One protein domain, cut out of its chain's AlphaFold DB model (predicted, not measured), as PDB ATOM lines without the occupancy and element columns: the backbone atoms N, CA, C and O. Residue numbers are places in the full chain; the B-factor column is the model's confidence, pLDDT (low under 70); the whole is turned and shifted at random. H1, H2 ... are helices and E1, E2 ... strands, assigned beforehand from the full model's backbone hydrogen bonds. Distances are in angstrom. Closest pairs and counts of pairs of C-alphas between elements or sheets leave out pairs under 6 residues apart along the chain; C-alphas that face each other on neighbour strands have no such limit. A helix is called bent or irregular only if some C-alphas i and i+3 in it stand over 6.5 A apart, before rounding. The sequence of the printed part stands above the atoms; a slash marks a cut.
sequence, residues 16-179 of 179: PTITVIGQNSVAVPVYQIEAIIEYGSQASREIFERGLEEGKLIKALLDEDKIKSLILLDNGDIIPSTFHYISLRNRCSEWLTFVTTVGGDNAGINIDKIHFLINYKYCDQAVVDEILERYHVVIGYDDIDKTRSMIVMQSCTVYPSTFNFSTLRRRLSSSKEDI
ATOM      1  N   PRO A  16     -29.021 -45.399  15.337       85.19
ATOM      2  CA  PRO A  16     -30.410 -45.136  15.677       85.19
ATOM      3  C   PRO A  16     -31.242 -46.375  15.362       85.19
ATOM      4  O   PRO A  16     -31.170 -46.918  14.255       85.19
ATOM      5  N   THR A  17     -32.015 -46.840  16.339       89.00
ATOM      6  CA  THR A  17     -32.896 -47.998  16.185       89.00
ATOM      7  C   THR A  17     -34.319 -47.642  16.577       89.00
ATOM      8  O   THR A  17     -34.553 -46.812  17.456       89.00
ATOM      9  N   ILE A  18     -35.285 -48.298  15.941       87.81
ATOM     10  CA  ILE A  18     -36.667 -48.331  16.414       87.81
ATOM     11  C   ILE A  18     -36.979 -49.717  16.964       87.81
ATOM     12  O   ILE A  18     -36.638 -50.734  16.364       87.81
ATOM     13  N   THR A  19     -37.658 -49.764  18.107       84.31
ATOM     14  CA  THR A  19     -38.156 -51.027  18.651       84.31
ATOM     15  C   THR A  19     -39.503 -51.356  18.034       84.31
ATOM     16  O   THR A  19     -40.455 -50.573  18.127       84.31
ATOM     17  N   VAL A  20     -39.588 -52.549  17.464       80.44
ATOM     18  CA  VAL A  20     -40.826 -53.164  17.004       80.44
ATOM     19  C   VAL A  20     -41.271 -54.182  18.046       80.44
ATOM     20  O   VAL A  20     -40.472 -54.987  18.532       80.44
ATOM     21  N   ILE A  21     -42.544 -54.113  18.437       76.00
ATOM     22  CA  ILE A  21     -43.095 -54.957  19.498       76.00
ATOM     23  C   ILE A  21     -43.797 -56.160  18.877       76.00
ATOM     24  O   ILE A  21     -44.780 -55.993  18.150       76.00
ATOM     25  N   GLY A  22     -43.329 -57.350  19.251       68.31
ATOM     26  CA  GLY A  22     -44.011 -58.618  19.034       68.31
ATOM     27  C   GLY A  22     -43.747 -59.627  20.152       68.31
ATOM     28  O   GLY A  22     -43.597 -59.214  21.300       68.31
ATOM     29  N   GLN A  23     -43.714 -60.934  19.856       64.31
ATOM     30  CA  GLN A  23     -43.363 -61.956  20.860       64.31
ATOM     31  C   GLN A  23     -41.959 -61.723  21.421       64.31
ATOM     32  O   GLN A  23     -41.749 -61.839  22.625       64.31
ATOM     33  N   ASN A  24     -41.036 -61.327  20.545       66.44
ATOM     34  CA  ASN A  24     -39.713 -60.844  20.903       66.44
ATOM     35  C   ASN A  24     -39.621 -59.385  20.449       66.44
ATOM     36  O   ASN A  24     -39.987 -59.062  19.318       66.44
ATOM     37  N   SER A  25     -39.174 -58.486  21.326       74.88
ATOM     38  CA  SER A  25     -38.894 -57.107  20.911       74.88
ATOM     39  C   SER A  25     -37.694 -57.116  19.968       74.88
ATOM     40  O   SER A  25     -36.638 -57.632  20.333       74.88
ATOM     41  N   VAL A  26     -37.855 -56.558  18.769       83.62
ATOM     42  CA  VAL A  26     -36.787 -56.472  17.762       83.62
ATOM     43  C   VAL A  26     -36.371 -55.015  17.620       83.62
ATOM     44  O   VAL A  26     -37.216 -54.142  17.424       83.62
ATOM     45  N   ALA A  27     -35.072 -54.747  17.736       87.38
ATOM     46  CA  ALA A  27     -34.499 -53.441  17.437       87.38
ATOM     47  C   ALA A  27     -34.111 -53.392  15.956       87.38
ATOM     48  O   ALA A  27     -33.338 -54.226  15.489       87.38
ATOM     49  N   VAL A  28     -34.655 -52.421  15.226       89.88
ATOM     50  CA  VAL A  28     -34.440 -52.251  13.786       89.88
ATOM     51  C   VAL A  28     -33.565 -51.026  13.552       89.88
ATOM     52  O   VAL A  28     -33.978 -49.930  13.941       89.88
ATOM     53  N   PRO A  29     -32.383 -51.166  12.927       90.94
ATOM     54  CA  PRO A  29     -31.562 -50.030  12.526       90.94
ATOM     55  C   PRO A  29     -32.314 -49.128  11.550       90.94
ATOM     56  O   PRO A  29     -32.709 -49.553  10.466       90.94
ATOM     57  N   VAL A  30     -32.489 -47.861  11.917       90.94
ATOM     58  CA  VAL A  30     -33.288 -46.908  11.138       90.94
ATOM     59  C   VAL A  30     -32.722 -46.733   9.726       90.94
ATOM     60  O   VAL A  30     -33.474 -46.690   8.762       90.94
ATOM     61  N   TYR A  31     -31.398 -46.727   9.565       89.25
ATOM     62  CA  TYR A  31     -30.750 -46.557   8.258       89.25
ATOM     63  C   TYR A  31     -30.958 -47.729   7.280       89.25
ATOM     64  O   TYR A  31     -30.689 -47.570   6.086       89.25
ATOM     65  N   GLN A  32     -31.379 -48.902   7.770       92.69
ATOM     66  CA  GLN A  32     -31.699 -50.058   6.925       92.69
ATOM     67  C   GLN A  32     -33.124 -49.986   6.385       92.69
ATOM     68  O   GLN A  32     -33.451 -50.716   5.457       92.69
ATOM     69  N   ILE A  33     -33.973 -49.114   6.939       93.56
ATOM     70  CA  ILE A  33     -35.363 -48.990   6.512       93.56
ATOM     71  C   ILE A  33     -35.401 -48.402   5.104       93.56
ATOM     72  O   ILE A  33     -34.998 -47.259   4.857       93.56
ATOM     73  N   GLU A  34     -35.934 -49.194   4.187       92.94
ATOM     74  CA  GLU A  34     -36.228 -48.790   2.822       92.94
ATOM     75  C   GLU A  34     -37.636 -48.209   2.718       92.94
ATOM     76  O   GLU A  34     -37.835 -47.141   2.135       92.94
ATOM     77  N   ALA A  35     -38.614 -48.911   3.289       91.38
ATOM     78  CA  ALA A  35     -40.008 -48.518   3.220       91.38
ATOM     79  C   ALA A  35     -40.780 -48.936   4.468       91.38
ATOM     80  O   ALA A  35     -40.437 -49.896   5.159       91.38
ATOM     81  N   ILE A  36     -41.857 -48.207   4.742       91.56
ATOM     82  CA  ILE A  36     -42.844 -48.565   5.757       91.56
ATOM     83  C   ILE A  36     -44.211 -48.541   5.091       91.56
ATOM     84  O   ILE A  36     -44.609 -47.519   4.532       91.56
ATOM     85  N   ILE A  37     -44.913 -49.666   5.150       89.12
ATOM     86  CA  ILE A  37     -46.185 -49.889   4.462       89.12
ATOM     87  C   ILE A  37     -47.258 -50.131   5.518       89.12
ATOM     88  O   ILE A  37     -47.055 -50.941   6.424       89.12
ATOM     89  N   GLU A  38     -48.382 -49.419   5.435       89.75
ATOM     90  CA  GLU A  38     -49.521 -49.689   6.313       89.75
ATOM     91  C   GLU A  38     -50.083 -51.079   5.992       89.75
ATOM     92  O   GLU A  38     -50.238 -51.439   4.829       89.75
ATOM     93  N   TYR A  39     -50.360 -51.873   7.022       88.31
ATOM     94  CA  TYR A  39     -50.883 -53.221   6.848       88.31
ATOM     95  C   TYR A  39     -52.404 -53.199   6.953       88.31
ATOM     96  O   TYR A  39     -52.955 -52.839   7.996       88.31
ATOM     97  N   GLY A  40     -53.089 -53.572   5.875       83.75
ATOM     98  CA  GLY A  40     -54.548 -53.569   5.856       83.75
ATOM     99  C   GLY A  40     -55.201 -53.860   4.510       83.75
ATOM    100  O   GLY A  40     -56.329 -54.355   4.516       83.75
ATOM    101  N   SER A  41     -54.544 -53.608   3.371       80.25
ATOM    102  CA  SER A  41     -55.071 -54.049   2.071       80.25
ATOM    103  C   SER A  41     -54.506 -55.390   1.618       80.25
ATOM    104  O   SER A  41     -53.530 -55.906   2.164       80.25
ATOM    105  N   GLN A  42     -55.108 -55.905   0.547       80.06
ATOM    106  CA  GLN A  42     -54.625 -57.054  -0.204       80.06
ATOM    107  C   GLN A  42     -53.154 -56.900  -0.628       80.06
ATOM    108  O   GLN A  42     -52.374 -57.809  -0.386       80.06
ATOM    109  N   ALA A  43     -52.742 -55.737  -1.141       77.88
ATOM    110  CA  ALA A  43     -51.355 -55.502  -1.549       77.88
ATOM    111  C   ALA A  43     -50.368 -55.663  -0.380       77.88
ATOM    112  O   ALA A  43     -49.337 -56.319  -0.510       77.88
ATOM    113  N   SER A  44     -50.692 -55.101   0.789       83.50
ATOM    114  CA  SER A  44     -49.856 -55.270   1.983       83.50
ATOM    115  C   SER A  44     -49.821 -56.724   2.483       83.50
ATOM    116  O   SER A  44     -48.798 -57.170   2.998       83.50
ATOM    117  N   ARG A  45     -50.908 -57.486   2.296       86.19
ATOM    118  CA  ARG A  45     -50.975 -58.916   2.638       86.19
ATOM    119  C   ARG A  45     -50.140 -59.775   1.701       86.19
ATOM    120  O   ARG A  45     -49.386 -60.604   2.189       86.19
ATOM    121  N   GLU A  46     -50.186 -59.513   0.400       84.38
ATOM    122  CA  GLU A  46     -49.350 -60.204  -0.589       84.38
ATOM    123  C   GLU A  46     -47.857 -60.026  -0.280       84.38
ATOM    124  O   GLU A  46     -47.089 -60.983  -0.334       84.38
ATOM    125  N   ILE A  47     -47.437 -58.826   0.137       85.69
ATOM    126  CA  ILE A  47     -46.056 -58.571   0.585       85.69
ATOM    127  C   ILE A  47     -45.690 -59.453   1.783       85.69
ATOM    128  O   ILE A  47     -44.594 -60.012   1.843       85.69
ATOM    129  N   PHE A  48     -46.600 -59.569   2.748       88.50
ATOM    130  CA  PHE A  48     -46.394 -60.386   3.937       88.50
ATOM    131  C   PHE A  48     -46.307 -61.884   3.608       88.50
ATOM    132  O   PHE A  48     -45.371 -62.549   4.055       88.50
ATOM    133  N   GLU A  49     -47.240 -62.402   2.806       87.94
ATOM    134  CA  GLU A  49     -47.284 -63.807   2.379       87.94
ATOM    135  C   GLU A  49     -46.038 -64.187   1.578       87.94
ATOM    136  O   GLU A  49     -45.371 -65.171   1.895       87.94
ATOM    137  N   ARG A  50     -45.629 -63.347   0.626       85.69
ATOM    138  CA  ARG A  50     -44.380 -63.551  -0.113       85.69
ATOM    139  C   ARG A  50     -43.159 -63.532   0.796       85.69
ATOM    140  O   ARG A  50     -42.281 -64.380   0.672       85.69
ATOM    141  N   GLY A  51     -43.123 -62.616   1.764       87.19
ATOM    142  CA  GLY A  51     -42.078 -62.592   2.783       87.19
ATOM    143  C   GLY A  51     -41.976 -63.902   3.569       87.19
ATOM    144  O   GLY A  51     -40.871 -64.329   3.914       87.19
ATOM    145  N   LEU A  52     -43.108 -64.555   3.851       88.19
ATOM    146  CA  LEU A  52     -43.136 -65.878   4.477       88.19
ATOM    147  C   LEU A  52     -42.580 -66.960   3.546       88.19
ATOM    148  O   LEU A  52     -41.748 -67.753   3.989       88.19
ATOM    149  N   GLU A  53     -43.024 -66.989   2.290       88.81
ATOM    150  CA  GLU A  53     -42.613 -67.977   1.284       88.81
ATOM    151  C   GLU A  53     -41.117 -67.889   0.957       88.81
ATOM    152  O   GLU A  53     -40.425 -68.906   0.894       88.81
ATOM    153  N   GLU A  54     -40.599 -66.671   0.813       87.75
ATOM    154  CA  GLU A  54     -39.205 -66.388   0.459       87.75
ATOM    155  C   GLU A  54     -38.253 -66.442   1.673       87.75
ATOM    156  O   GLU A  54     -37.040 -66.276   1.532       87.75
ATOM    157  N   GLY A  55     -38.776 -66.665   2.886       87.31
ATOM    158  CA  GLY A  55     -37.978 -66.693   4.117       87.31
ATOM    159  C   GLY A  55     -37.407 -65.329   4.524       87.31
ATOM    160  O   GLY A  55     -36.433 -65.270   5.273       87.31
ATOM    161  N   LYS A  56     -38.010 -64.241   4.034       88.69
ATOM    162  CA  LYS A  56     -37.633 -62.843   4.296       88.69
ATOM    163  C   LYS A  56     -38.375 -62.219   5.473       88.69
ATOM    164  O   LYS A  56     -37.974 -61.171   5.974       88.69
ATOM    165  N   LEU A  57     -39.446 -62.852   5.948       87.94
ATOM    166  CA  LEU A  57     -40.180 -62.374   7.113       87.94
ATOM    167  C   LEU A  57     -39.398 -62.653   8.405       87.94
ATOM    168  O   LEU A  57     -39.272 -63.798   8.855       87.94
ATOM    169  N   ILE A  58     -38.965 -61.589   9.075       83.94
ATOM    170  CA  ILE A  58     -38.455 -61.664  10.441       83.94
ATOM    171  C   ILE A  58     -39.661 -61.828  11.364       83.94
ATOM    172  O   ILE A  58     -40.433 -60.894  11.582       83.94
ATOM    173  N   LYS A  59     -39.827 -63.031  11.922       69.81
ATOM    174  CA  LYS A  59     -40.947 -63.401  12.804       69.81
ATOM    175  C   LYS A  59     -40.852 -62.711  14.174       69.81
ATOM    176  O   LYS A  59     -40.615 -63.353  15.193       69.81
ATOM    177  N   ALA A  60     -41.030 -61.392  14.202       71.62
ATOM    178  CA  ALA A  60     -41.204 -60.614  15.426       71.62
ATOM    179  C   ALA A  60     -42.606 -60.845  16.015       71.62
ATOM    180  O   ALA A  60     -42.771 -60.934  17.230       71.62
ATOM    181  N   LEU A  61     -43.613 -61.000  15.149       70.81
ATOM    182  CA  LEU A  61     -45.014 -61.261  15.477       70.81
ATOM    183  C   LEU A  61     -45.456 -62.592  14.860       70.81
ATOM    184  O   LEU A  61     -45.086 -62.896  13.731       70.81
ATOM    185  N   LEU A  62     -46.256 -63.366  15.601       65.88
ATOM    186  CA  LEU A  62     -46.900 -64.591  15.096       65.88
ATOM    187  C   LEU A  62     -48.390 -64.402  14.783       65.88
ATOM    188  O   LEU A  62     -49.004 -65.291  14.212       65.88
ATOM    189  N   ASP A  63     -48.966 -63.278  15.205       83.38
ATOM    190  CA  ASP A  63     -50.401 -63.010  15.139       83.38
ATOM    191  C   ASP A  63     -50.659 -61.891  14.126       83.38
ATOM    192  O   ASP A  63     -50.340 -60.727  14.392       83.38
ATOM    193  N   GLU A  64     -51.174 -62.267  12.955       85.62
ATOM    194  CA  GLU A  64     -51.397 -61.369  11.818       85.62
ATOM    195  C   GLU A  64     -52.375 -60.235  12.159       85.62
ATOM    196  O   GLU A  64     -52.139 -59.086  11.784       85.62
ATOM    197  N   ASP A  65     -53.395 -60.498  12.985       87.81
ATOM    198  CA  ASP A  65     -54.417 -59.511  13.375       87.81
ATOM    199  C   ASP A  65     -53.831 -58.313  14.149       87.81
ATOM    200  O   ASP A  65     -54.411 -57.215  14.225       87.81
ATOM    201  N   LYS A  66     -52.647 -58.507  14.740       88.88
ATOM    202  CA  LYS A  66     -51.916 -57.468  15.472       88.88
ATOM    203  C   LYS A  66     -51.018 -56.621  14.579       88.88
ATOM    204  O   LYS A  66     -50.576 -55.563  15.033       88.88
ATOM    205  N   ILE A  67     -50.751 -57.042  13.347       91.06
ATOM    206  CA  ILE A  67     -49.902 -56.301  12.419       91.06
ATOM    207  C   ILE A  67     -50.649 -55.039  11.969       91.06
ATOM    208  O   ILE A  67     -51.823 -55.079  11.601       91.06
ATOM    209  N   LYS A  68     -49.970 -53.894  12.060       91.38
ATOM    210  CA  LYS A  68     -50.446 -52.571  11.622       91.38
ATOM    211  C   LYS A  68     -49.570 -51.973  10.534       91.38
ATOM    212  O   LYS A  68     -50.028 -51.137   9.765       91.38
ATOM    213  N   SER A  69     -48.313 -52.391  10.439       91.00
ATOM    214  CA  SER A  69     -47.427 -51.990   9.348       91.00
ATOM    215  C   SER A  69     -46.361 -53.042   9.083       91.00
ATOM    216  O   SER A  69     -46.005 -53.815   9.974       91.00
ATOM    217  N   LEU A  70     -45.819 -53.024   7.871       91.06
ATOM    218  CA  LEU A  70     -44.643 -53.781   7.464       91.06
ATOM    219  C   LEU A  70     -43.478 -52.811   7.279       91.06
ATOM    220  O   LEU A  70     -43.611 -51.796   6.594       91.06
ATOM    221  N   ILE A  71     -42.342 -53.112   7.902       92.62
ATOM    222  CA  ILE A  71     -41.089 -52.383   7.709       92.62
ATOM    223  C   ILE A  71     -40.233 -53.217   6.765       92.62
ATOM    224  O   ILE A  71     -39.872 -54.344   7.100       92.62
ATOM    225  N   LEU A  72     -39.934 -52.668   5.594       92.12
ATOM    226  CA  LEU A  72     -39.079 -53.295   4.597       92.12
ATOM    227  C   LEU A  72     -37.666 -52.747   4.753       92.12
ATOM    228  O   LEU A  72     -37.462 -51.528   4.800       92.12
ATOM    229  N   LEU A  73     -36.705 -53.657   4.843       93.00
ATOM    230  CA  LEU A  73     -35.288 -53.340   4.924       93.00
ATOM    231  C   LEU A  73     -34.627 -53.410   3.544       93.00
ATOM    232  O   LEU A  73     -35.083 -54.123   2.653       93.00
ATOM    233  N   ASP A  74     -33.520 -52.692   3.371       90.75
ATOM    234  CA  ASP A  74     -32.759 -52.631   2.114       90.75
ATOM    235  C   ASP A  74     -32.111 -53.967   1.695       90.75
ATOM    236  O   ASP A  74     -31.744 -54.143   0.535       90.75
ATOM    237  N   ASN A  75     -32.013 -54.929   2.615       89.56
ATOM    238  CA  ASN A  75     -31.600 -56.310   2.352       89.56
ATOM    239  C   ASN A  75     -32.770 -57.235   1.928       89.56
ATOM    240  O   ASN A  75     -32.578 -58.443   1.717       89.56
ATOM    241  N   GLY A  76     -33.978 -56.676   1.819       88.12
ATOM    242  CA  GLY A  76     -35.213 -57.371   1.469       88.12
ATOM    243  C   GLY A  76     -35.925 -58.047   2.642       88.12
ATOM    244  O   GLY A  76     -36.946 -58.688   2.415       88.12
ATOM    245  N   ASP A  77     -35.420 -57.937   3.873       91.19
ATOM    246  CA  ASP A  77     -36.112 -58.487   5.038       91.19
ATOM    247  C   ASP A  77     -37.360 -57.662   5.378       91.19
ATOM    248  O   ASP A  77     -37.395 -56.435   5.239       91.19
ATOM    249  N   ILE A  78     -38.386 -58.350   5.872       90.69
ATOM    250  CA  ILE A  78     -39.682 -57.766   6.211       90.69
ATOM    251  C   ILE A  78     -39.932 -57.954   7.702       90.69
ATOM    252  O   ILE A  78     -39.971 -59.078   8.207       90.69
ATOM    253  N   ILE A  79     -40.135 -56.847   8.412       91.88
ATOM    254  CA  ILE A  79     -40.413 -56.837   9.847       91.88
ATOM    255  C   ILE A  79     -41.861 -56.384  10.072       91.88
ATOM    256  O   ILE A  79     -42.175 -55.208   9.864       91.88
ATOM    257  N   PRO A  80     -42.757 -57.278  10.523       91.69
ATOM    258  CA  PRO A  80     -44.111 -56.900  10.885       91.69
ATOM    259  C   PRO A  80     -44.106 -56.099  12.192       91.69
ATOM    260  O   PRO A  80     -43.386 -56.424  13.138       91.69
ATOM    261  N   SER A  81     -44.939 -55.062  12.260       90.75
ATOM    262  CA  SER A  81     -45.013 -54.128  13.381       90.75
ATOM    263  C   SER A  81     -46.438 -53.936  13.884       90.75
ATOM    264  O   SER A  81     -47.384 -53.853  13.106       90.75
ATOM    265  N   THR A  82     -46.580 -53.791  15.202       91.56
ATOM    266  CA  THR A  82     -47.830 -53.399  15.881       91.56
ATOM    267  C   THR A  82     -48.089 -51.890  15.854       91.56
ATOM    268  O   THR A  82     -49.167 -51.438  16.237       91.56
ATOM    269  N   PHE A  83     -47.115 -51.087  15.420       90.81
ATOM    270  CA  PHE A  83     -47.282 -49.647  15.238       90.81
ATOM    271  C   PHE A  83     -47.756 -49.330  13.821       90.81
ATOM    272  O   PHE A  83     -47.209 -49.872  12.868       90.81
ATOM    273  N   HIS A  84     -48.705 -48.398  13.710       90.50
ATOM    274  CA  HIS A  84     -49.124 -47.792  12.442       90.50
ATOM    275  C   HIS A  84     -47.994 -46.992  11.775       90.50
ATOM    276  O   HIS A  84     -47.114 -46.452  12.462       90.50
ATOM    277  N   TYR A  85     -48.092 -46.808  10.456       88.62
ATOM    278  CA  TYR A  85     -47.118 -46.100   9.627       88.62
ATOM    279  C   TYR A  85     -46.810 -44.709  10.176       88.62
ATOM    280  O   TYR A  85     -45.647 -44.357  10.342       88.62
ATOM    281  N   ILE A  86     -47.838 -43.928  10.527       87.81
ATOM    282  CA  ILE A  86     -47.663 -42.556  11.035       87.81
ATOM    283  C   ILE A  86     -46.793 -42.547  12.299       87.81
ATOM    284  O   ILE A  86     -45.907 -41.705  12.439       87.81
ATOM    285  N   SER A  87     -47.005 -43.506  13.200       90.00
ATOM    286  CA  SER A  87     -46.224 -43.630  14.433       90.00
ATOM    287  C   SER A  87     -44.767 -43.982  14.144       90.00
ATOM    288  O   SER A  87     -43.869 -43.398  14.749       90.00
ATOM    289  N   LEU A  88     -44.517 -44.910  13.217       90.25
ATOM    290  CA  LEU A  88     -43.161 -45.295  12.821       90.25
ATOM    291  C   LEU A  88     -42.442 -44.166  12.072       90.25
ATOM    292  O   LEU A  88     -41.294 -43.860  12.385       90.25
ATOM    293  N   ARG A  89     -43.135 -43.491  11.150       88.06
ATOM    294  CA  ARG A  89     -42.638 -42.325  10.415       88.06
ATOM    295  C   ARG A  89     -42.197 -41.219  11.367       88.06
ATOM    296  O   ARG A  89     -41.090 -40.717  11.229       88.06
ATOM    297  N   ASN A  90     -43.033 -40.871  12.345       87.50
ATOM    298  CA  ASN A  90     -42.710 -39.840  13.335       87.50
ATOM    299  C   ASN A  90     -41.536 -40.249  14.229       87.50
ATOM    300  O   ASN A  90     -40.750 -39.405  14.633       87.50
ATOM    301  N   ARG A  91     -41.393 -41.542  14.536       88.00
ATOM    302  CA  ARG A  91     -40.212 -42.031  15.256       88.00
ATOM    303  C   ARG A  91     -38.955 -41.925  14.413       88.00
ATOM    304  O   ARG A  91     -37.907 -41.685  14.974       88.00
ATOM    305  N   CYS A  92     -39.051 -42.089  13.099       88.50
ATOM    306  CA  CYS A  92     -37.897 -42.046  12.208       88.50
ATOM    307  C   CYS A  92     -37.562 -40.639  11.692       88.50
ATOM    308  O   CYS A  92     -36.546 -40.489  11.023       88.50
ATOM    309  N   SER A  93     -38.384 -39.620  11.959       85.44
ATOM    310  CA  SER A  93     -38.313 -38.331  11.255       85.44
ATOM    311  C   SER A  93     -37.053 -37.512  11.535       85.44
ATOM    312  O   SER A  93     -36.741 -36.622  10.757       85.44
ATOM    313  N   GLU A  94     -36.336 -37.790  12.626       85.00
ATOM    314  CA  GLU A  94     -35.032 -37.163  12.897       85.00
ATOM    315  C   GLU A  94     -33.901 -37.744  12.031       85.00
ATOM    316  O   GLU A  94     -32.824 -37.157  11.956       85.00
ATOM    317  N   TRP A  95     -34.127 -38.893  11.387       85.81
ATOM    318  CA  TRP A  95     -33.095 -39.647  10.668       85.81
ATOM    319  C   TRP A  95     -33.445 -39.936   9.214       85.81
ATOM    320  O   TRP A  95     -32.543 -40.067   8.397       85.81
ATOM    321  N   LEU A  96     -34.733 -40.072   8.895       87.62
ATOM    322  CA  LEU A  96     -35.215 -40.457   7.576       87.62
ATOM    323  C   LEU A  96     -36.226 -39.455   7.054       87.62
ATOM    324  O   LEU A  96     -37.153 -39.045   7.760       87.62
ATOM    325  N   THR A  97     -36.123 -39.194   5.758       86.75
ATOM    326  CA  THR A  97     -37.169 -38.500   5.021       86.75
ATOM    327  C   THR A  97     -37.915 -39.479   4.135       86.75
ATOM    328  O   THR A  97     -37.323 -40.228   3.360       86.75
ATOM    329  N   PHE A  98     -39.240 -39.463   4.249       86.69
ATOM    330  CA  PHE A  98     -40.114 -40.332   3.476       86.69
ATOM    331  C   PHE A  98     -40.869 -39.545   2.411       86.69
ATOM    332  O   PHE A  98     -41.490 -38.520   2.708       86.69
ATOM    333  N   VAL A  99     -40.908 -40.086   1.196       84.56
ATOM    334  CA  VAL A  99     -41.924 -39.729   0.208       84.56
ATOM    335  C   VAL A  99     -43.053 -40.749   0.284       84.56
ATOM    336  O   VAL A  99     -42.826 -41.952   0.231       84.56
ATOM    337  N   THR A 100     -44.290 -40.281   0.422       75.88
ATOM    338  CA  THR A 100     -45.449 -41.176   0.343       75.88
ATOM    339  C   THR A 100     -45.772 -41.451  -1.119       75.88
ATOM    340  O   THR A 100     -45.957 -40.500  -1.884       75.88
ATOM    341  N   THR A 101     -45.865 -42.718  -1.512       66.56
ATOM    342  CA  THR A 101     -46.476 -43.120  -2.786       66.56
ATOM    343  C   THR A 101     -47.935 -43.509  -2.562       66.56
ATOM    344  O   THR A 101     -48.328 -43.950  -1.483       66.56
ATOM    345  N   VAL A 102     -48.774 -43.282  -3.577       57.81
ATOM    346  CA  VAL A 102     -50.190 -43.677  -3.554       57.81
ATOM    347  C   VAL A 102     -50.393 -44.716  -4.642       57.81
ATOM    348  O   VAL A 102     -50.071 -44.447  -5.797       57.81
ATOM    349  N   GLY A 103     -50.916 -45.874  -4.257       53.00
ATOM    350  CA  GLY A 103     -51.050 -47.074  -5.081       53.00
ATOM    351  C   GLY A 103     -50.864 -48.297  -4.187       53.00
ATOM    352  O   GLY A 103     -49.812 -48.912  -4.230       53.00
ATOM    353  N   GLY A 104     -51.837 -48.544  -3.300       49.47
ATOM    354  CA  GLY A 104     -51.906 -49.775  -2.504       49.47
ATOM    355  C   GLY A 104     -51.474 -49.747  -1.029       49.47
ATOM    356  O   GLY A 104     -51.149 -50.823  -0.566       49.47
ATOM    357  N   ASP A 105     -51.454 -48.594  -0.320       55.28
ATOM    358  CA  ASP A 105     -51.509 -48.457   1.179       55.28
ATOM    359  C   ASP A 105     -50.561 -47.427   1.832       55.28
ATOM    360  O   ASP A 105     -49.975 -47.670   2.886       55.28
ATOM    361  N   ASN A 106     -50.429 -46.219   1.274       64.81
ATOM    362  CA  ASN A 106     -49.653 -45.142   1.919       64.81
ATOM    363  C   ASN A 106     -48.220 -45.563   2.299       64.81
ATOM    364  O   ASN A 106     -47.760 -45.278   3.405       64.81
ATOM    365  N   ALA A 107     -47.505 -46.223   1.387       77.19
ATOM    366  CA  ALA A 107     -46.113 -46.574   1.619       77.19
ATOM    367  C   ALA A 107     -45.271 -45.299   1.772       77.19
ATOM    368  O   ALA A 107     -45.245 -44.437   0.886       77.19
ATOM    369  N   GLY A 108     -44.589 -45.163   2.907       87.94
ATOM    370  CA  GLY A 108     -43.515 -44.196   3.070       87.94
ATOM    371  C   GLY A 108     -42.221 -44.800   2.557       87.94
ATOM    372  O   GLY A 108     -41.720 -45.747   3.152       87.94
ATOM    373  N   ILE A 109     -41.671 -44.230   1.487       89.69
ATOM    374  CA  ILE A 109     -40.420 -44.669   0.860       89.69
ATOM    375  C   ILE A 109     -39.280 -43.752   1.291       89.69
ATOM    376  O   ILE A 109     -39.391 -42.530   1.155       89.69
ATOM    377  N   ASN A 110     -38.200 -44.327   1.815       92.06
ATOM    378  CA  ASN A 110     -37.010 -43.590   2.223       92.06
ATOM    379  C   ASN A 110     -36.327 -42.972   0.995       92.06
ATOM    380  O   ASN A 110     -35.879 -43.687   0.095       92.06
ATOM    381  N   ILE A 111     -36.235 -41.640   0.957       90.75
ATOM    382  CA  ILE A 111     -35.724 -40.924  -0.218       90.75
ATOM    383  C   ILE A 111     -34.247 -41.213  -0.501       90.75
ATOM    384  O   ILE A 111     -33.840 -41.175  -1.661       90.75
ATOM    385  N   ASP A 112     -33.458 -41.531   0.527       89.88
ATOM    386  CA  ASP A 112     -32.007 -41.726   0.404       89.88
ATOM    387  C   ASP A 112     -31.651 -43.064  -0.255       89.88
ATOM    388  O   ASP A 112     -30.540 -43.255  -0.751       89.88
ATOM    389  N   LYS A 113     -32.617 -43.985  -0.293       92.00
ATOM    390  CA  LYS A 113     -32.494 -45.316  -0.895       92.00
ATOM    391  C   LYS A 113     -33.033 -45.366  -2.328       92.00
ATOM    392  O   LYS A 113     -32.946 -46.410  -2.975       92.00
ATOM    393  N   ILE A 114     -33.584 -44.262  -2.841       91.62
ATOM    394  CA  ILE A 114     -34.076 -44.180  -4.221       91.62
ATOM    395  C   ILE A 114     -32.880 -44.162  -5.174       91.62
ATOM    396  O   ILE A 114     -31.991 -43.319  -5.065       91.62
ATOM    397  N   HIS A 115     -32.884 -45.070  -6.146       91.56
ATOM    398  CA  HIS A 115     -31.900 -45.094  -7.219       91.56
ATOM    399  C   HIS A 115     -32.325 -44.158  -8.357       91.56
ATOM    400  O   HIS A 115     -31.614 -43.208  -8.683       91.56
ATOM    401  N   PHE A 116     -33.505 -44.380  -8.938       90.00
ATOM    402  CA  PHE A 116     -34.058 -43.512  -9.977       90.00
ATOM    403  C   PHE A 116     -35.584 -43.608 -10.052       90.00
ATOM    404  O   PHE A 116     -36.220 -44.474  -9.453       90.00
ATOM    405  N   LEU A 117     -36.178 -42.671 -10.790       89.56
ATOM    406  CA  LEU A 117     -37.610 -42.620 -11.060       89.56
ATOM    407  C   LEU A 117     -37.880 -42.935 -12.529       89.56
ATOM    408  O   LEU A 117     -37.149 -42.472 -13.405       89.56
ATOM    409  N   ILE A 118     -38.984 -43.624 -12.802       87.25
ATOM    410  CA  ILE A 118     -39.450 -43.919 -14.161       87.25
ATOM    411  C   ILE A 118     -40.755 -43.176 -14.408       87.25
ATOM    412  O   ILE A 118     -41.669 -43.190 -13.580       87.25
ATOM    413  N   ASN A 119     -40.864 -42.536 -15.569       89.25
ATOM    414  CA  ASN A 119     -42.126 -41.995 -16.052       89.25
ATOM    415  C   ASN A 119     -42.883 -43.079 -16.831       89.25
ATOM    416  O   ASN A 119     -42.758 -43.157 -18.050       89.25
ATOM    417  N   TYR A 120     -43.639 -43.913 -16.113       83.00
ATOM    418  CA  TYR A 120     -44.258 -45.134 -16.641       83.00
ATOM    419  C   TYR A 120     -45.035 -44.902 -17.945       83.00
ATOM    420  O   TYR A 120     -44.796 -45.577 -18.935       83.00
ATOM    421  N   LYS A 121     -45.887 -43.867 -17.995       79.19
ATOM    422  CA  LYS A 121     -46.746 -43.590 -19.166       79.19
ATOM    423  C   LYS A 121     -46.015 -43.162 -20.438       79.19
ATOM    424  O   LYS A 121     -46.639 -43.098 -21.491       79.19
ATOM    425  N   TYR A 122     -44.749 -42.787 -20.325       82.56
ATOM    426  CA  TYR A 122     -43.950 -42.269 -21.437       82.56
ATOM    427  C   TYR A 122     -42.685 -43.096 -21.669       82.56
ATOM    428  O   TYR A 122     -41.849 -42.711 -22.485       82.56
ATOM    429  N   CYS A 123     -42.517 -44.188 -20.922       82.50
ATOM    430  CA  CYS A 123     -41.429 -45.126 -21.119       82.50
ATOM    431  C   CYS A 123     -41.833 -46.131 -22.202       82.50
ATOM    432  O   CYS A 123     -43.013 -46.446 -22.348       82.50
ATOM    433  N   ASP A 124     -40.857 -46.604 -22.974       84.62
ATOM    434  CA  ASP A 124     -41.078 -47.707 -23.906       84.62
ATOM    435  C   ASP A 124     -41.489 -48.955 -23.109       84.62
ATOM    436  O   ASP A 124     -40.864 -49.268 -22.092       84.62
ATOM    437  N   GLN A 125     -42.533 -49.656 -23.557       81.31
ATOM    438  CA  GLN A 125     -43.033 -50.847 -22.874       81.31
ATOM    439  C   GLN A 125     -41.942 -51.917 -22.742       81.31
ATOM    440  O   GLN A 125     -41.845 -52.537 -21.693       81.31
ATOM    441  N   ALA A 126     -41.053 -52.062 -23.732       84.81
ATOM    442  CA  ALA A 126     -39.949 -53.019 -23.651       84.81
ATOM    443  C   ALA A 126     -38.982 -52.700 -22.497       84.81
ATOM    444  O   ALA A 126     -38.452 -53.602 -21.855       84.81
ATOM    445  N   VAL A 127     -38.771 -51.412 -22.207       82.06
ATOM    446  CA  VAL A 127     -37.921 -50.973 -21.090       82.06
ATOM    447  C   VAL A 127     -38.628 -51.198 -19.758       82.06
ATOM    448  O   VAL A 127     -37.997 -51.584 -18.777       82.06
ATOM    449  N   VAL A 128     -39.937 -50.957 -19.711       78.69
ATOM    450  CA  VAL A 128     -40.764 -51.256 -18.539       78.69
ATOM    451  C   VAL A 128     -40.721 -52.752 -18.232       78.69
ATOM    452  O   VAL A 128     -40.436 -53.111 -17.094       78.69
ATOM    453  N   ASP A 129     -40.919 -53.605 -19.234       80.50
ATOM    454  CA  ASP A 129     -40.892 -55.061 -19.085       80.50
ATOM    455  C   ASP A 129     -39.509 -55.540 -18.607       80.50
ATOM    456  O   ASP A 129     -39.424 -56.267 -17.621       80.50
ATOM    457  N   GLU A 130     -38.414 -55.042 -19.199       83.25
ATOM    458  CA  GLU A 130     -37.044 -55.351 -18.750       83.25
ATOM    459  C   GLU A 130     -36.808 -54.948 -17.285       83.25
ATOM    460  O   GLU A 130     -36.128 -55.653 -16.534       83.25
ATOM    461  N   ILE A 131     -37.362 -53.812 -16.855       78.38
ATOM    462  CA  ILE A 131     -37.261 -53.365 -15.463       78.38
ATOM    463  C   ILE A 131     -38.067 -54.289 -14.555       78.38
ATOM    464  O   ILE A 131     -37.557 -54.700 -13.524       78.38
ATOM    465  N   LEU A 132     -39.291 -54.650 -14.920       76.06
ATOM    466  CA  LEU A 132     -40.133 -55.524 -14.103       76.06
ATOM    467  C   LEU A 132     -39.599 -56.964 -14.032       76.06
ATOM    468  O   LEU A 132     -39.819 -57.641 -13.035       76.06
ATOM    469  N   GLU A 133     -38.872 -57.417 -15.055       76.75
ATOM    470  CA  GLU A 133     -38.171 -58.706 -15.051       76.75
ATOM    471  C   GLU A 133     -36.905 -58.685 -14.186       76.75
ATOM    472  O   GLU A 133     -36.586 -59.669 -13.518       76.75
ATOM    473  N   ARG A 134     -36.146 -57.581 -14.211       75.50
ATOM    474  CA  ARG A 134     -34.870 -57.463 -13.478       75.50
ATOM    475  C   ARG A 134     -35.018 -56.990 -12.043       75.50
ATOM    476  O   ARG A 134     -34.133 -57.249 -11.228       75.50
ATOM    477  N   TYR A 135     -36.072 -56.244 -11.756       75.94
ATOM    478  CA  TYR A 135     -36.302 -55.609 -10.474       75.94
ATOM    479  C   TYR A 135     -37.495 -56.244  -9.776       75.94
ATOM    480  O   TYR A 135     -38.482 -56.649 -10.381       75.94
ATOM    481  N   HIS A 136     -37.400 -56.309  -8.458       71.50
ATOM    482  CA  HIS A 136     -38.385 -56.957  -7.626       71.50
ATOM    483  C   HIS A 136     -39.563 -56.015  -7.358       71.50
ATOM    484  O   HIS A 136     -39.471 -55.069  -6.568       71.50
ATOM    485  N   VAL A 137     -40.697 -56.270  -8.001       68.12
ATOM    486  CA  VAL A 137     -41.928 -55.520  -7.740       68.12
ATOM    487  C   VAL A 137     -42.538 -56.017  -6.432       68.12
ATOM    488  O   VAL A 137     -42.855 -57.197  -6.282       68.12
ATOM    489  N   VAL A 138     -42.662 -55.118  -5.457       63.22
ATOM    490  CA  VAL A 138     -43.132 -55.472  -4.109       63.22
ATOM    491  C   VAL A 138     -44.650 -55.358  -3.987       63.22
ATOM    492  O   VAL A 138     -45.255 -56.177  -3.313       63.22
ATOM    493  N   ILE A 139     -45.283 -54.389  -4.651       62.66
ATOM    494  CA  ILE A 139     -46.723 -54.132  -4.502       62.66
ATOM    495  C   ILE A 139     -47.503 -54.791  -5.645       62.66
ATOM    496  O   ILE A 139     -47.171 -54.586  -6.814       62.66
ATOM    497  N   GLY A 140     -48.540 -55.551  -5.275       52.16
ATOM    498  CA  GLY A 140     -49.473 -56.247  -6.160       52.16
ATOM    499  C   GLY A 140     -50.040 -55.393  -7.295       52.16
ATOM    500  O   GLY A 140     -50.267 -54.188  -7.172       52.16
ATOM    501  N   TYR A 141     -50.252 -56.060  -8.424       55.06
ATOM    502  CA  TYR A 141     -50.405 -55.497  -9.766       55.06
ATOM    503  C   TYR A 141     -51.815 -54.984 -10.112       55.06
ATOM    504  O   TYR A 141     -52.044 -54.563 -11.248       55.06
ATOM    505  N   ASP A 142     -52.757 -54.991  -9.165       51.84
ATOM    506  CA  ASP A 142     -54.179 -54.728  -9.443       51.84
ATOM    507  C   ASP A 142     -54.449 -53.305  -9.975       51.84
ATOM    508  O   ASP A 142     -55.457 -53.059 -10.635       51.84
ATOM    509  N   ASP A 143     -53.522 -52.367  -9.747       57.12
ATOM    510  CA  ASP A 143     -53.641 -50.958 -10.134       57.12
ATOM    511  C   ASP A 143     -52.579 -50.502 -11.157       57.12
ATOM    512  O   ASP A 143     -52.296 -49.300 -11.265       57.12
ATOM    513  N   ILE A 144     -51.987 -51.411 -11.951       62.53
ATOM    514  CA  ILE A 144     -50.980 -50.995 -12.946       62.53
ATOM    515  C   ILE A 144     -51.523 -49.964 -13.947       62.53
ATOM    516  O   ILE A 144     -50.831 -49.004 -14.280       62.53
ATOM    517  N   ASP A 145     -52.802 -50.055 -14.309       67.81
ATOM    518  CA  ASP A 145     -53.473 -49.081 -15.180       67.81
ATOM    519  C   ASP A 145     -53.517 -47.665 -14.579       67.81
ATOM    520  O   ASP A 145     -53.584 -46.651 -15.288       67.81
ATOM    521  N   LYS A 146     -53.456 -47.569 -13.247       75.81
ATOM    522  CA  LYS A 146     -53.385 -46.299 -12.517       75.81
ATOM    523  C   LYS A 146     -51.946 -45.847 -12.284       75.81
ATOM    524  O   LYS A 146     -51.747 -44.691 -11.890       75.81
ATOM    525  N   THR A 147     -50.958 -46.699 -12.549       81.38
ATOM    526  CA  THR A 147     -49.542 -46.366 -12.396       81.38
ATOM    527  C   THR A 147     -49.156 -45.277 -13.387       81.38
ATOM    528  O   THR A 147     -49.446 -45.310 -14.584       81.38
ATOM    529  N   ARG A 148     -48.529 -44.229 -12.857       84.62
ATOM    530  CA  ARG A 148     -48.073 -43.071 -13.633       84.62
ATOM    531  C   ARG A 148     -46.568 -42.899 -13.565       84.62
ATOM    532  O   ARG A 148     -45.975 -42.347 -14.490       84.62
ATOM    533  N   SER A 149     -45.960 -43.363 -12.485       87.38
ATOM    534  CA  SER A 149     -44.518 -43.420 -12.309       87.38
ATOM    535  C   SER A 149     -44.134 -44.603 -11.432       87.38
ATOM    536  O   SER A 149     -44.979 -45.174 -10.748       87.38
ATOM    537  N   MET A 150     -42.858 -44.966 -11.455       87.00
ATOM    538  CA  MET A 150     -42.295 -45.991 -10.580       87.00
ATOM    539  C   MET A 150     -41.073 -45.425  -9.863       87.00
ATOM    540  O   MET A 150     -40.319 -44.632 -10.440       87.00
ATOM    541  N   ILE A 151     -40.897 -45.824  -8.607       88.62
ATOM    542  CA  ILE A 151     -39.704 -45.549  -7.811       88.62
ATOM    543  C   ILE A 151     -38.877 -46.826  -7.779       88.62
ATOM    544  O   ILE A 151     -39.364 -47.852  -7.311       88.62
ATOM    545  N   VAL A 152     -37.646 -46.754  -8.276       88.75
ATOM    546  CA  VAL A 152     -36.700 -47.867  -8.236       88.75
ATOM    547  C   VAL A 152     -35.702 -47.617  -7.119       88.75
ATOM    548  O   VAL A 152     -35.060 -46.563  -7.076       88.75
ATOM    549  N   MET A 153     -35.576 -48.583  -6.217       90.50
ATOM    550  CA  MET A 153     -34.679 -48.526  -5.069       90.50
ATOM    551  C   MET A 153     -33.305 -49.111  -5.385       90.50
ATOM    552  O   MET A 153     -33.127 -49.882  -6.329       90.50
ATOM    553  N   GLN A 154     -32.325 -48.775  -4.549       91.19
ATOM    554  CA  GLN A 154     -30.975 -49.350  -4.596       91.19
ATOM    555  C   GLN A 154     -30.951 -50.864  -4.324       91.19
ATOM    556  O   GLN A 154     -30.064 -51.547  -4.821       91.19
ATOM    557  N   SER A 155     -31.935 -51.386  -3.587       88.50
ATOM    558  CA  SER A 155     -32.155 -52.822  -3.332       88.50
ATOM    559  C   SER A 155     -32.718 -53.592  -4.530       88.50
ATOM    560  O   SER A 155     -32.995 -54.784  -4.429       88.50
ATOM    561  N   CYS A 156     -32.933 -52.902  -5.650       87.25
ATOM    562  CA  CYS A 156     -33.677 -53.383  -6.804       87.25
ATOM    563  C   CYS A 156     -35.180 -53.608  -6.556       87.25
ATOM    564  O   CYS A 156     -35.834 -54.243  -7.379       87.25
ATOM    565  N   THR A 157     -35.754 -53.054  -5.489       85.81
ATOM    566  CA  THR A 157     -37.211 -53.005  -5.309       85.81
ATOM    567  C   THR A 157     -37.860 -51.932  -6.189       85.81
ATOM    568  O   THR A 157     -37.326 -50.827  -6.328       85.81
ATOM    569  N   VAL A 158     -39.048 -52.214  -6.735       85.31
ATOM    570  CA  VAL A 158     -39.887 -51.234  -7.446       85.31
ATOM    571  C   VAL A 158     -41.170 -50.937  -6.676       85.31
ATOM    572  O   VAL A 158     -41.952 -51.843  -6.378       85.31
ATOM    573  N   TYR A 159     -41.422 -49.648  -6.438       85.00
ATOM    574  CA  TYR A 159     -42.683 -49.137  -5.901       85.00
ATOM    575  C   TYR A 159     -43.456 -48.376  -6.990       85.00
ATOM    576  O   TYR A 159     -43.048 -47.268  -7.374       85.00
ATOM    577  N   PRO A 160     -44.571 -48.923  -7.502       81.94
ATOM    578  CA  PRO A 160     -45.443 -48.191  -8.409       81.94
ATOM    579  C   PRO A 160     -46.100 -47.002  -7.697       81.94
ATOM    580  O   PRO A 160     -46.301 -46.984  -6.481       81.94
ATOM    581  N   SER A 161     -46.419 -45.965  -8.464       82.69
ATOM    582  CA  SER A 161     -47.024 -44.744  -7.946       82.69
ATOM    583  C   SER A 161     -48.040 -44.167  -8.921       82.69
ATOM    584  O   SER A 161     -47.786 -43.977 -10.114       82.69
ATOM    585  N   THR A 162     -49.197 -43.800  -8.385       81.94
ATOM    586  CA  THR A 162     -50.240 -43.051  -9.098       81.94
ATOM    587  C   THR A 162     -49.883 -41.572  -9.271       81.94
ATOM    588  O   THR A 162     -50.560 -40.851 -10.010       81.94
ATOM    589  N   PHE A 163     -48.814 -41.081  -8.632       85.19
ATOM    590  CA  PHE A 163     -48.318 -39.730  -8.876       85.19
ATOM    591  C   PHE A 163     -47.605 -39.635 -10.223       85.19
ATOM    592  O   PHE A 163     -46.869 -40.527 -10.629       85.19
ATOM    593  N   ASN A 164     -47.789 -38.511 -10.917       87.06
ATOM    594  CA  ASN A 164     -46.988 -38.200 -12.100       87.06
ATOM    595  C   ASN A 164     -45.511 -38.031 -11.707       87.06
ATOM    596  O   ASN A 164     -45.207 -37.528 -10.620       87.06
ATOM    597  N   PHE A 165     -44.605 -38.324 -12.641       87.94
ATOM    598  CA  PHE A 165     -43.160 -38.147 -12.467       87.94
ATOM    599  C   PHE A 165     -42.777 -36.748 -11.948       87.94
ATOM    600  O   PHE A 165     -41.989 -36.616 -11.013       87.94
ATOM    601  N   SER A 166     -43.380 -35.688 -12.499       88.88
ATOM    602  CA  SER A 166     -43.128 -34.305 -12.067       88.88
ATOM    603  C   SER A 166     -43.534 -34.048 -10.612       88.88
ATOM    604  O   SER A 166     -42.841 -33.323  -9.899       88.88
ATOM    605  N   THR A 167     -44.621 -34.670 -10.146       87.81
ATOM    606  CA  THR A 167     -45.087 -34.567  -8.758       87.81
ATOM    607  C   THR A 167     -44.118 -35.249  -7.800       87.81
ATOM    608  O   THR A 167     -43.786 -34.653  -6.775       87.81
ATOM    609  N   LEU A 168     -43.650 -36.461  -8.126       86.12
ATOM    610  CA  LEU A 168     -42.643 -37.153  -7.314       86.12
ATOM    611  C   LEU A 168     -41.344 -36.357  -7.260       86.12
ATOM    612  O   LEU A 168     -40.854 -36.083  -6.169       86.12
ATOM    613  N   ARG A 169     -40.840 -35.896  -8.411       86.50
ATOM    614  CA  ARG A 169     -39.611 -35.096  -8.476       86.50
ATOM    615  C   ARG A 169     -39.690 -33.854  -7.586       86.50
ATOM    616  O   ARG A 169     -38.747 -33.592  -6.851       86.50
ATOM    617  N   ARG A 170     -40.817 -33.129  -7.614       86.31
ATOM    618  CA  ARG A 170     -41.033 -31.950  -6.759       86.31
ATOM    619  C   ARG A 170     -41.055 -32.301  -5.271       86.31
ATOM    620  O   ARG A 170     -40.494 -31.562  -4.475       86.31
ATOM    621  N   ARG A 171     -41.711 -33.403  -4.893       83.12
ATOM    622  CA  ARG A 171     -41.758 -33.855  -3.492       83.12
ATOM    623  C   ARG A 171     -40.369 -34.249  -2.991       83.12
ATOM    624  O   ARG A 171     -39.994 -33.853  -1.900       83.12
ATOM    625  N   LEU A 172     -39.593 -34.954  -3.813       82.62
ATOM    626  CA  LEU A 172     -38.215 -35.323  -3.484       82.62
ATOM    627  C   LEU A 172     -37.293 -34.107  -3.352       82.62
ATOM    628  O   LEU A 172     -36.395 -34.128  -2.519       82.62
ATOM    629  N   SER A 173     -37.497 -33.055  -4.154       77.75
ATOM    630  CA  SER A 173     -36.700 -31.830  -4.038       77.75
ATOM    631  C   SER A 173     -37.070 -31.003  -2.809       77.75
ATOM    632  O   SER A 173     -36.167 -30.570  -2.108       77.75
ATOM    633  N   SER A 174     -38.363 -30.833  -2.501       66.81
ATOM    634  CA  SER A 174     -38.790 -30.097  -1.298       66.81
ATOM    635  C   SER A 174     -38.355 -30.801  -0.014       66.81
ATOM    636  O   SER A 174     -37.949 -30.166   0.945       66.81
ATOM    637  N   SER A 175     -38.359 -32.133  -0.023       58.66
ATOM    638  CA  SER A 175     -37.895 -32.951   1.096       58.66
ATOM    639  C   SER A 175     -36.403 -32.799   1.418       58.66
ATOM    640  O   SER A 175     -35.998 -33.174   2.510       58.66
ATOM    641  N   LYS A 176     -35.590 -32.264   0.497       54.25
ATOM    642  CA  LYS A 176     -34.173 -31.949   0.745       54.25
ATOM    643  C   LYS A 176     -33.946 -30.529   1.266       54.25
ATOM    644  O   LYS A 176     -32.840 -30.236   1.696       54.25
ATOM    645  N   GLU A 177     -34.951 -29.659   1.187       43.47
ATOM    646  CA  GLU A 177     -34.869 -28.269   1.661       43.47
ATOM    647  C   GLU A 177     -35.295 -28.126   3.134       43.47
ATOM    648  O   GLU A 177     -34.974 -27.120   3.757       43.47
ATOM    649  N   ASP A 178     -35.961 -29.142   3.699       36.47
ATOM    650  CA  ASP A 178     -36.458 -29.167   5.085       36.47
ATOM    651  C   ASP A 178     -35.494 -29.849   6.094       36.47
ATOM    652  O   ASP A 178     -35.908 -30.150   7.218       36.47
ATOM    653  N   ILE A 179     -34.226 -30.098   5.721       38.34
ATOM    654  CA  ILE A 179     -33.171 -30.665   6.598       38.34
ATOM    655  C   ILE A 179     -32.040 -29.656   6.808       38.34
ATOM    656  O   ILE A 179     -31.488 -29.171   5.794       38.34
TER     657      ILE A 179
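This is residues 16 to 179 of the 179 residues of an uncharacterized protein of Massilimicrobiota sp. An142 (UniProt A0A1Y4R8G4). Two lobes stand side by side along the longest axis: in one, a five-stranded sheet lies between helices H1 and H2, with the small hairpin E1 and E2 at its far end; in the other, a three-stranded sheet has H5 over one face, while H3 and H4 only graze it. The 164 printed residues hold five named helices and ten named strands, in the order E1 E2 E3 H1 E4 E5 H2 E6 E7 E8 H3 H4 E9 E10 H5. The sheets, E5 E4 E3 E7 E6, E8 E9 E10 and E1 E2, are antiparallel, and the class is mixed, helices and strands. The whole is compact, with a radius of gyration of the C-alphas of 15.3 A and spans of 47 by 38 by 23 A.

Find C-alpha 17 at (-32.896, -47.998, 16.185), where E1, residues 17 to 20, begins; E2 is 26 to 29. E3, 33 to 38, covers 14.2 A, and H1, 42 to 53, covers 16.3 A from C-alpha 42 at (-54.625, -57.054, -0.204). Read on through E4, 69 to 73, E5, 78 to 81, H2, 85 to 92, E6, 98 to 100, E7, 108 to 110, and E8, 114 to 118. H3, 125 to 134, covers 14.1 A; H4, 141 to 146, is irregular, with C-alphas 142 and 145 8.1 A apart. E9, 149 to 153, and E10, 157 to 161, precede H5, 165 to 174, 14.4 A long, ending at (-38.790, -30.097, -1.298).

Look first at E1 and E2, a hairpin: N 18 and O 28 are 2.9 A apart. In the five-stranded sheet these backbone atoms are within hydrogen-bond range across neighbour strands: N 37 and O 70 of E3 and E4, 2.9 A apart, N 79 and O 71 of E5 and E4, 2.8 A, N 36 and O 108 of E3 and E7, 2.9 A, and N 109 and O 99 of E7 and E6, 2.8 A. H1 and H2 are on opposite faces, making three layers, helices on both faces of a sheet; H1 has a height over the sheet of 9.8 A, with Gly 51 and Ile 78 its closest C-alphas to E5, 6.4 A, and H2 one of 8.5 A, with Glu 38 and Tyr 85 its closest to E3, 5.4 A. In the other sheet, N 118 and O 150 of the neighbours E8 and E9 are within hydrogen-bond range at 2.9 A, and so are N 151 and O 159 of the neighbours E9 and E10, at 2.9 A. H5 lies over E8 and E9 at a height of 10.4 A, two layers, a helix on one face; its closest C-alpha pair with E9 is Ser 149 and Phe 165, 5.4 A, and with E6 Val 99 and Leu 172, 6.8 A. In H1, H2, H3 and H5 every O i to N i+4 pair is within hydrogen-bond range; in H4 0 of 2 are, against 2 of 3 O i to N i+3 pairs.

The C-alphas of Gln 23 and Asp 124 are farthest apart, 47.0 A. The printed part has no cut, and its one long link, H1 to E4, has 15 residues. Mean pLDDT of the printed part is 81.7, with 26 residues under 70, among them 101 to 106, 137 to 145 and 174 to 179.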